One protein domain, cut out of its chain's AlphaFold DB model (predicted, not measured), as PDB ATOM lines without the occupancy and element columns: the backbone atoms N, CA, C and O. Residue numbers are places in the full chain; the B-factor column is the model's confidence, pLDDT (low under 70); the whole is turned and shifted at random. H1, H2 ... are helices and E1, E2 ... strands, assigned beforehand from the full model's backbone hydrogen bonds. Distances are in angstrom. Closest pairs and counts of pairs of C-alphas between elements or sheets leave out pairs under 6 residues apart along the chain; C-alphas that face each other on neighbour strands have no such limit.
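Overview. This is residues 10 to 79 of the 786 residues of an uncharacterized protein of Macrostomum lignano (UniProt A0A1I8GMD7). The printed part has two unequal lobes set along one axis: a small one in which the short helix H1 packs on the longest helix, H2, and a larger one in which the hairpin E1 E2 and the helical hairpin H4 H5 meet at H4, with the four-residue helix H3 near both E1 and H5. The four-residue link from H2 to H3 leads from one lobe to the other, and H2 itself is apart from H3, the strands, H4 and H5. The 70 printed residues hold five named helices and two named strands in the order H1 H2 H3 E1 E2 H4 H5, the sheet is E1 - E2, antiparallel, and the class is mostly helix. The whole is only just loose, close to compact, with a radius of gyration of the C-alphas of 13.5 A, and its elongated outline spans 43 by 22 by 17 A.

Arrangement. Start at the hairpin of E1, residues 47 to 49, and E2, residues 56 to 58, which are antiparallel with 140 degrees between their directions. Look there for N 48 and O 57, 2.8 A apart, and N 57 and O 48, 2.9 A apart, both within hydrogen-bond range; C-alphas 47 and 58 face each other at 4.2 A. Step from Ser 58 straight into H4, residues 59 to 64, with no residue between. The closest C-alphas of E1 and H4 are those of Thr 47 and Ile 59, 6.0 A apart. H4 touches H5, residues 70 to 77, where the closest C-alphas are those of Ile 59 and Ala 73, at 6.1 A. The two make a helical hairpin, running opposite ways at a shallow tilt of 21 degrees. Now find H3, residues 34 to 37: its C-alpha closest to E1 is that of Met 37, 5.9 A from the C-alpha of Val 48. H3 and H5 are close but not clearly touching, and their closest C-alphas, those of Phe 34 and Glu 72, are 7.4 A apart. Farther out, H2, residues 20 to 29, touches H1, residues 10 to 14, with the C-alphas of Ala 13 and Ala 23 closest at 6.0 A. H1 is apart from H3, E1, E2, H4 and H5. In H1, H2, H4 and H5 every O i to N i+4 pair is within hydrogen-bond range; H3 is too short for such a pair, and its one O i to N i+3 pair is within range.

Along the chain. Find C-alpha 47 at (-10.391, 40.943, 8.752), where E1 begins; it measures 6.7 A from first to last C-alpha, and E2 measures 7.0 A. H4 measures 8.8 A. H5 begins at C-alpha 70 and ends 10.5 A away at C-alpha 77, at (-17.542, 34.044, 7.571). H3 measures 5.0 A. Go back to C-alpha 10 at (8.334, 27.609, 17.586) for the start of H1, which is 6.2 A long. H2 is the longest helix, 14.1 A from C-alpha 20 to C-alpha 29.

Size, cuts and confidence. The two C-alphas farthest apart are those of Gly 16, between H1 and H2, and Lys 44, between H3 and E1, at 42.7 A. From the first to the last printed C-alpha, Asp 10 to Lys 79, it is 31.9 A. Read the residues from 10 to 79 and you meet no cut and no long link; the links from H3 to E1 and from E1 to E2 are short but not tight. The mean pLDDT of the printed part is 79.0, and confidence is low, under 70, at residues 27 to 32, of which 27 to 29 belong to H2.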
ATOM      1  N   ASP A  10       7.870  28.546  18.616       75.56
ATOM      2  CA  ASP A  10       8.334  27.609  17.586       75.56
ATOM      3  C   ASP A  10       9.864  27.626  17.376       75.56
ATOM      4  O   ASP A  10      10.431  26.651  16.888       75.56
ATOM      5  N   GLU A  11      10.557  28.719  17.713       79.50
ATOM      6  CA  GLU A  11      12.028  28.807  17.698       79.50
ATOM      7  C   GLU A  11      12.634  28.239  18.989       79.50
ATOM      8  O   GLU A  11      13.634  27.527  18.943       79.50
ATOM      9  N   ALA A  12      12.006  28.489  20.140       78.81
ATOM     10  CA  ALA A  12      12.406  27.913  21.419       78.81
ATOM     11  C   ALA A  12      12.240  26.381  21.430       78.81
ATOM     12  O   ALA A  12      13.146  25.683  21.887       78.81
ATOM     13  N   ALA A  13      11.156  25.858  20.845       81.62
ATOM     14  CA  ALA A  13      10.954  24.426  20.622       81.62
ATOM     15  C   ALA A  13      12.049  23.826  19.720       81.62
ATOM     16  O   ALA A  13      12.732  22.884  20.118       81.62
ATOM     17  N   ARG A  14      12.307  24.423  18.544       81.56
ATOM     18  CA  ARG A  14      13.361  23.958  17.615       81.56
ATOM     19  C   ARG A  14      14.780  24.035  18.192       81.56
ATOM     20  O   ARG A  14      15.648  23.289  17.749       81.56
ATOM     21  N   ARG A  15      15.027  24.894  19.188       81.62
ATOM     22  CA  ARG A  15      16.294  24.961  19.945       81.62
ATOM     23  C   ARG A  15      16.354  24.018  21.157       81.62
ATOM     24  O   ARG A  15      17.347  24.054  21.880       81.62
ATOM     25  N   GLY A  16      15.319  23.212  21.417       83.12
ATOM     26  CA  GLY A  16      15.239  22.341  22.597       83.12
ATOM     27  C   GLY A  16      15.159  23.101  23.929       83.12
ATOM     28  O   GLY A  16      15.539  22.568  24.967       83.12
ATOM     29  N   LEU A  17      14.713  24.364  23.902       81.31
ATOM     30  CA  LEU A  17      14.543  25.226  25.082       81.31
ATOM     31  C   LEU A  17      13.140  25.114  25.703       81.31
ATOM     32  O   LEU A  17      12.908  25.660  26.779       81.31
ATOM     33  N   LEU A  18      12.226  24.431  25.011       78.75
ATOM     34  CA  LEU A  18      10.910  23.989  25.464       78.75
ATOM     35  C   LEU A  18      10.730  22.538  25.003       78.75
ATOM     36  O   LEU A  18      11.153  22.202  23.893       78.75
ATOM     37  N   SER A  19      10.078  21.702  25.808       83.19
ATOM     38  CA  SER A  19       9.544  20.422  25.332       83.19
ATOM     39  C   SER A  19       8.453  20.655  24.281       83.19
ATOM     40  O   SER A  19       7.775  21.682  24.303       83.19
ATOM     41  N   GLU A  20       8.229  19.696  23.383       77.25
ATOM     42  CA  GLU A  20       7.169  19.773  22.367       77.25
ATOM     43  C   GLU A  20       5.778  19.931  23.009       77.25
ATOM     44  O   GLU A  20       4.990  20.779  22.596       77.25
ATOM     45  N   GLU A  21       5.521  19.229  24.119       75.44
ATOM     46  CA  GLU A  21       4.308  19.419  24.926       75.44
ATOM     47  C   GLU A  21       4.193  20.820  25.545       75.44
ATOM     48  O   GLU A  21       3.089  21.344  25.691       75.44
ATOM     49  N   GLU A  22       5.308  21.415  25.971       75.12
ATOM     50  CA  GLU A  22       5.325  22.743  26.598       75.12
ATOM     51  C   GLU A  22       5.145  23.835  25.549       75.12
ATOM     52  O   GLU A  22       4.407  24.790  25.777       75.12
ATOM     53  N   ALA A  23       5.755  23.665  24.375       72.56
ATOM     54  CA  ALA A  23       5.547  24.516  23.218       72.56
ATOM     55  C   ALA A  23       4.085  24.470  22.752       72.56
ATOM     56  O   ALA A  23       3.496  25.524  22.530       72.56
ATOM     57  N   LEU A  24       3.465  23.285  22.687       71.06
ATOM     58  CA  LEU A  24       2.039  23.141  22.380       71.06
ATOM     59  C   LEU A  24       1.154  23.816  23.439       71.06
ATOM     60  O   LEU A  24       0.333  24.656  23.077       71.06
ATOM     61  N   LYS A  25       1.372  23.553  24.737       74.12
ATOM     62  CA  LYS A  25       0.621  24.195  25.839       74.12
ATOM     63  C   LYS A  25       0.787  25.720  25.846       74.12
ATOM     64  O   LYS A  25      -0.178  26.440  26.088       74.12
ATOM     65  N   LEU A  26       1.982  26.232  25.542       70.44
ATOM     66  CA  LEU A  26       2.233  27.669  25.407       70.44
ATOM     67  C   LEU A  26       1.605  28.253  24.139       70.44
ATOM     68  O   LEU A  26       1.146  29.387  24.183       70.44
ATOM     69  N   LYS A  27       1.542  27.510  23.029       67.75
ATOM     70  CA  LYS A  27       0.885  27.939  21.783       67.75
ATOM     71  C   LYS A  27      -0.638  27.964  21.929       67.75
ATOM     72  O   LYS A  27      -1.276  28.895  21.454       67.75
ATOM     73  N   GLU A  28      -1.197  27.006  22.665       63.25
ATOM     74  CA  GLU A  28      -2.611  26.933  23.044       63.25
ATOM     75  C   GLU A  28      -2.998  28.057  24.021       63.25
ATOM     76  O   GLU A  28      -3.894  28.842  23.723       63.25
ATOM     77  N   ALA A  29      -2.245  28.250  25.113       62.53
ATOM     78  CA  ALA A  29      -2.407  29.401  26.014       62.53
ATOM     79  C   ALA A  29      -2.051  30.756  25.352       62.53
ATOM     80  O   ALA A  29      -2.413  31.830  25.853       62.53
ATOM     81  N   SER A  30      -1.349  30.723  24.215       63.47
ATOM     82  CA  SER A  30      -1.089  31.888  23.372       63.47
ATOM     83  C   SER A  30      -2.138  32.114  22.279       63.47
ATOM     84  O   SER A  30      -2.032  33.118  21.570       63.47
ATOM     85  N   LYS A  31      -3.180  31.282  22.156       68.94
ATOM     86  CA  LYS A  31      -4.336  31.656  21.336       68.94
ATOM     87  C   LYS A  31      -5.057  32.858  21.966       68.94
ATOM     88  O   LYS A  31      -5.158  32.940  23.194       68.94
ATOM     89  N   PRO A  32      -5.520  33.835  21.175       68.25
ATOM     90  CA  PRO A  32      -6.488  34.814  21.651       68.25
ATOM     91  C   PRO A  32      -7.842  34.124  21.885       68.25
ATOM     92  O   PRO A  32      -8.165  33.170  21.176       68.25
ATOM     93  N   PRO A  33      -8.666  34.575  22.844       75.62
ATOM     94  CA  PRO A  33     -10.011  34.039  22.987       75.62
ATOM     95  C   PRO A  33     -10.852  34.420  21.758       75.62
ATOM     96  O   PRO A  33     -10.966  35.597  21.408       75.62
ATOM     97  N   PHE A  34     -11.493  33.430  21.129       77.56
ATOM     98  CA  PHE A  34     -12.389  33.631  19.979       77.56
ATOM     99  C   PHE A  34     -13.476  34.681  20.243       77.56
ATOM    100  O   PHE A  34     -13.900  35.417  19.352       77.56
ATOM    101  N   ASP A  35     -13.897  34.797  21.498       78.25
ATOM    102  CA  ASP A  35     -14.874  35.776  21.950       78.25
ATOM    103  C   ASP A  35     -14.391  37.231  21.797       78.25
ATOM    104  O   ASP A  35     -15.217  38.126  21.658       78.25
ATOM    105  N   GLU A  36     -13.085  37.511  21.789       76.31
ATOM    106  CA  GLU A  36     -12.540  38.845  21.486       76.31
ATOM    107  C   GLU A  36     -12.328  39.022  19.981       76.31
ATOM    108  O   GLU A  36     -12.776  40.015  19.408       76.31
ATOM    109  N   MET A  37     -11.743  38.019  19.319       74.50
ATOM    110  CA  MET A  37     -11.501  38.038  17.871       74.50
ATOM    111  C   MET A  37     -12.804  38.170  17.057       74.50
ATOM    112  O   MET A  37     -12.860  38.867  16.049       74.50
ATOM    113  N   SER A  38     -13.900  37.574  17.531       77.25
ATOM    114  CA  SER A  38     -15.226  37.695  16.910       77.25
ATOM    115  C   SER A  38     -15.983  38.982  17.251       77.25
ATOM    116  O   SER A  38     -16.975  39.285  16.586       77.25
ATOM    117  N   LYS A  39     -15.512  39.762  18.236       81.56
ATOM    118  CA  LYS A  39     -15.941  41.152  18.480       81.56
ATOM    119  C   LYS A  39     -15.110  42.155  17.663       81.56
ATOM    120  O   LYS A  39     -15.588  43.259  17.425       81.56
ATOM    121  N   SER A  40     -13.903  41.774  17.225       81.88
ATOM    122  CA  SER A  40     -12.996  42.588  16.397       81.88
ATOM    123  C   SER A  40     -13.112  42.339  14.883       81.88
ATOM    124  O   SER A  40     -12.323  42.893  14.118       81.88
ATOM    125  N   LEU A  41     -14.082  41.522  14.450       83.44
ATOM    126  CA  LEU A  41     -14.383  41.252  13.043       83.44
ATOM    127  C   LEU A  41     -14.908  42.515  12.342       83.44
ATOM    128  O   LEU A  41     -16.030  42.952  12.613       83.44
ATOM    129  N   ASP A  42     -14.145  43.057  11.394       82.31
ATOM    130  CA  ASP A  42     -14.644  44.094  10.495       82.31
ATOM    131  C   ASP A  42     -15.415  43.459   9.332       82.31
ATOM    132  O   ASP A  42     -14.854  42.865   8.405       82.31
ATOM    133  N   THR A  43     -16.735  43.642   9.358       77.25
ATOM    134  CA  THR A  43     -17.655  43.140   8.333       77.25
ATOM    135  C   THR A  43     -17.475  43.788   6.957       77.25
ATOM    136  O   THR A  43     -18.094  43.315   6.006       77.25
ATOM    137  N   LYS A  44     -16.643  44.834   6.829       74.62
ATOM    138  CA  LYS A  44     -16.338  45.524   5.562       74.62
ATOM    139  C   LYS A  44     -14.995  45.156   4.930       74.62
ATOM    140  O   LYS A  44     -14.780  45.512   3.776       74.62
ATOM    141  N   SER A  45     -14.096  44.503   5.667       73.06
ATOM    142  CA  SER A  45     -12.786  44.066   5.156       73.06
ATOM    143  C   SER A  45     -12.553  42.559   5.277       73.06
ATOM    144  O   SER A  45     -11.585  42.052   4.719       73.06
ATOM    145  N   GLY A  46     -13.419  41.822   5.984       80.69
ATOM    146  CA  GLY A  46     -13.226  40.384   6.209       80.69
ATOM    147  C   GLY A  46     -12.019  40.070   7.103       80.69
ATOM    148  O   GLY A  46     -11.552  38.928   7.136       80.69
ATOM    149  N   THR A  47     -11.505  41.077   7.814       86.75
ATOM    150  CA  THR A  47     -10.391  40.943   8.752       86.75
ATOM    151  C   THR A  47     -10.887  40.822  10.187       86.75
ATOM    152  O   THR A  47     -11.945  41.331  10.561       86.75
ATOM    153  N   VAL A  48     -10.097  40.135  11.002       87.44
ATOM    154  CA  VAL A  48     -10.204  40.110  12.458       87.44
ATOM    155  C   VAL A  48      -8.950  40.747  13.039       87.44
ATOM    156  O   VAL A  48      -7.860  40.603  12.487       87.44
ATOM    157  N   THR A  49      -9.076  41.450  14.160       86.75
ATOM    158  CA  THR A  49      -7.892  41.940  14.882       86.75
ATOM    159  C   THR A  49      -7.421  40.863  15.852       86.75
ATOM    160  O   THR A  49      -8.218  40.416  16.683       86.75
ATOM    161  N   ASP A  50      -6.146  40.473  15.793       83.56
ATOM    162  CA  ASP A  50      -5.521  39.689  16.861       83.56
ATOM    163  C   ASP A  50      -5.328  40.582  18.103       83.56
ATOM    164  O   ASP A  50      -4.533  41.524  18.054       83.56
ATOM    165  N   PRO A  51      -6.007  40.315  19.237       72.69
ATOM    166  CA  PRO A  51      -5.901  41.153  20.430       72.69
ATOM    167  C   PRO A  51      -4.526  41.072  21.119       72.69
ATOM    168  O   PRO A  51      -4.273  41.845  22.042       72.69
ATOM    169  N   ARG A  52      -3.628  40.163  20.700       71.00
ATOM    170  CA  ARG A  52      -2.275  40.024  21.272       71.00
ATOM    171  C   ARG A  52      -1.243  40.927  20.591       71.00
ATOM    172  O   ARG A  52      -0.312  41.374  21.257       71.00
ATOM    173  N   SER A  53      -1.409  41.201  19.297       77.25
ATOM    174  CA  SER A  53      -0.530  42.070  18.494       77.25
ATOM    175  C   SER A  53      -1.163  43.413  18.108       77.25
ATOM    176  O   SER A  53      -0.442  44.374  17.851       77.25
ATOM    177  N   GLY A  54      -2.497  43.490  18.053       78.06
ATOM    178  CA  GLY A  54      -3.228  44.595  17.429       78.06
ATOM    179  C   GLY A  54      -3.226  44.552  15.893       78.06
ATOM    180  O   GLY A  54      -3.710  45.491  15.265       78.06
ATOM    181  N   GLU A  55      -2.687  43.493  15.280       82.50
ATOM    182  CA  GLU A  55      -2.635  43.316  13.826       82.50
ATOM    183  C   GLU A  55      -4.019  42.936  13.274       82.50
ATOM    184  O   GLU A  55      -4.677  42.028  13.788       82.50
ATOM    185  N   GLN A  56      -4.456  43.609  12.206       86.75
ATOM    186  CA  GLN A  56      -5.608  43.176  11.412       86.75
ATOM    187  C   GLN A  56      -5.154  42.096  10.431       86.75
ATOM    188  O   GLN A  56      -4.318  42.345   9.565       86.75
ATOM    189  N   ILE A  57      -5.719  40.900  10.566       87.50
ATOM    190  CA  ILE A  57      -5.395  39.719   9.765       87.50
ATOM    191  C   ILE A  57      -6.670  39.181   9.111       87.50
ATOM    192  O   ILE A  57      -7.753  39.247   9.693       87.50
ATOM    193  N   SER A  58      -6.582  38.646   7.893       89.62
ATOM    194  CA  SER A  58      -7.739  37.991   7.270       89.62
ATOM    195  C   SER A  58      -8.113  36.712   8.026       89.62
ATOM    196  O   SER A  58      -7.267  36.101   8.684       89.62
ATOM    197  N   ILE A  59      -9.368  36.266   7.907       87.12
ATOM    198  CA  ILE A  59      -9.825  34.996   8.505       87.12
ATOM    199  C   ILE A  59      -8.923  33.819   8.066       87.12
ATOM    200  O   ILE A  59      -8.600  32.946   8.871       87.12
ATOM    201  N   ASP A  60      -8.441  33.828   6.821       86.19
ATOM    202  CA  ASP A  60      -7.562  32.791   6.265       86.19
ATOM    203  C   ASP A  60      -6.095  32.899   6.724       86.19
ATOM    204  O   ASP A  60      -5.406  31.886   6.854       86.19
ATOM    205  N   GLU A  61      -5.607  34.104   7.032       83.94
ATOM    206  CA  GLU A  61      -4.329  34.299   7.730       83.94
ATOM    207  C   GLU A  61      -4.431  33.823   9.188       83.94
ATOM    208  O   GLU A  61      -3.551  33.111   9.669       83.94
ATOM    209  N   ALA A  62      -5.534  34.130   9.876       83.94
ATOM    210  CA  ALA A  62      -5.791  33.681  11.242       83.94
ATOM    211  C   ALA A  62      -5.918  32.147  11.350       83.94
ATOM    212  O   ALA A  62      -5.413  31.564  12.313       83.94
ATOM    213  N   LEU A  63      -6.497  31.480  10.342       86.62
ATOM    214  CA  LEU A  63      -6.445  30.020  10.191       86.62
ATOM    215  C   LEU A  63      -5.012  29.510   9.991       86.62
ATOM    216  O   LEU A  63      -4.575  28.625  10.723       86.62
ATOM    217  N   ARG A  64      -4.247  30.077   9.044       81.31
ATOM    218  CA  ARG A  64      -2.859  29.644   8.774       81.31
ATOM    219  C   ARG A  64      -1.911  29.864   9.959       81.31
ATOM    220  O   ARG A  64      -1.003  29.062  10.158       81.31
ATOM    221  N   ARG A  65      -2.140  30.896  10.777       78.62
ATOM    222  CA  ARG A  65      -1.430  31.125  12.052       78.62
ATOM    223  C   ARG A  65      -1.938  30.237  13.203       78.62
ATOM    224  O   ARG A  65      -1.346  30.248  14.280       78.62
ATOM    225  N   GLY A  66      -3.019  29.476  13.004       79.38
ATOM    226  CA  GLY A  66      -3.650  28.628  14.023       79.38
ATOM    227  C   GLY A  66      -4.380  29.399  15.130       79.38
ATOM    228  O   GLY A  66      -4.717  28.811  16.161       79.38
ATOM    229  N   LEU A  67      -4.615  30.700  14.936       80.56
ATOM    230  CA  LEU A  67      -5.315  31.586  15.873       80.56
ATOM    231  C   LEU A  67      -6.825  31.306  15.885       80.56
ATOM    232  O   LEU A  67      -7.454  31.455  16.926       80.56
ATOM    233  N   LEU A  68      -7.364  30.831  14.758       84.31
ATOM    234  CA  LEU A  68      -8.707  30.264  14.620       84.31
ATOM    235  C   LEU A  68      -8.638  28.757  14.337       84.31
ATOM    236  O   LEU A  68      -7.664  28.262  13.767       84.31
ATOM    237  N   THR A  69      -9.696  28.037  14.698       86.50
ATOM    238  CA  THR A  69     -10.054  26.727  14.130       86.50
ATOM    239  C   THR A  69     -10.970  26.886  12.908       86.50
ATOM    240  O   THR A  69     -11.487  27.974  12.647       86.50
ATOM    241  N   GLN A  70     -11.179  25.805  12.146       82.31
ATOM    242  CA  GLN A  70     -12.046  25.807  10.960       82.31
ATOM    243  C   GLN A  70     -13.479  26.247  11.306       82.31
ATOM    244  O   GLN A  70     -13.989  27.194  10.711       82.31
ATOM    245  N   ASP A  71     -14.082  25.625  12.318       82.06
ATOM    246  CA  ASP A  71     -15.438  25.896  12.804       82.06
ATOM    247  C   ASP A  71     -15.611  27.367  13.237       82.06
ATOM    248  O   ASP A  71     -16.609  28.021  12.925       82.06
ATOM    249  N   GLU A  72     -14.606  27.920  13.923       82.81
ATOM    250  CA  GLU A  72     -14.559  29.325  14.343       82.81
ATOM    251  C   GLU A  72     -14.454  30.281  13.146       82.81
ATOM    252  O   GLU A  72     -15.131  31.312  13.110       82.81
ATOM    253  N   ALA A  73     -13.644  29.940  12.142       83.25
ATOM    254  CA  ALA A  73     -13.517  30.711  10.910       83.25
ATOM    255  C   ALA A  73     -14.802  30.676  10.066       83.25
ATOM    256  O   ALA A  73     -15.218  31.713   9.550       83.25
ATOM    257  N   GLU A  74     -15.477  29.532   9.964       82.56
ATOM    258  CA  GLU A  74     -16.791  29.421   9.315       82.56
ATOM    259  C   GLU A  74     -17.857  30.243  10.058       82.56
ATOM    260  O   GLU A  74     -18.620  30.979   9.427       82.56
ATOM    261  N   LEU A  75     -17.846  30.236  11.396       82.56
ATOM    262  CA  LEU A  75     -18.724  31.071  12.227       82.56
ATOM    263  C   LEU A  75     -18.426  32.581  12.112       82.56
ATOM    264  O   LEU A  75     -19.306  33.400  12.390       82.56
ATOM    265  N   LEU A  76     -17.217  32.974  11.702       81.62
ATOM    266  CA  LEU A  76     -16.873  34.362  11.365       81.62
ATOM    267  C   LEU A  76     -17.310  34.725   9.944       81.62
ATOM    268  O   LEU A  76     -17.952  35.760   9.762       81.62
ATOM    269  N   ARG A  77     -17.057  33.859   8.952       82.81
ATOM    270  CA  ARG A  77     -17.542  34.044   7.571       82.81
ATOM    271  C   ARG A  77     -19.067  34.167   7.531       82.81
ATOM    272  O   ARG A  77     -19.580  35.081   6.900       82.81
ATOM    273  N   GLY A  78     -19.788  33.341   8.292       77.75
ATOM    274  CA  GLY A  78     -21.249  33.407   8.430       77.75
ATOM    275  C   GLY A  78     -21.792  34.672   9.116       77.75
ATOM    276  O   GLY A  78     -23.002  34.893   9.103       77.75
ATOM    277  N   LYS A  79     -20.929  35.514   9.708       74.56
ATOM    278  CA  LYS A  79     -21.283  36.844  10.245       74.56
ATOM    279  C   LYS A  79     -20.969  37.986   9.271       74.56
ATOM    280  O   LYS A  79     -21.416  39.109   9.511       74.56
TER     281      LYS A  79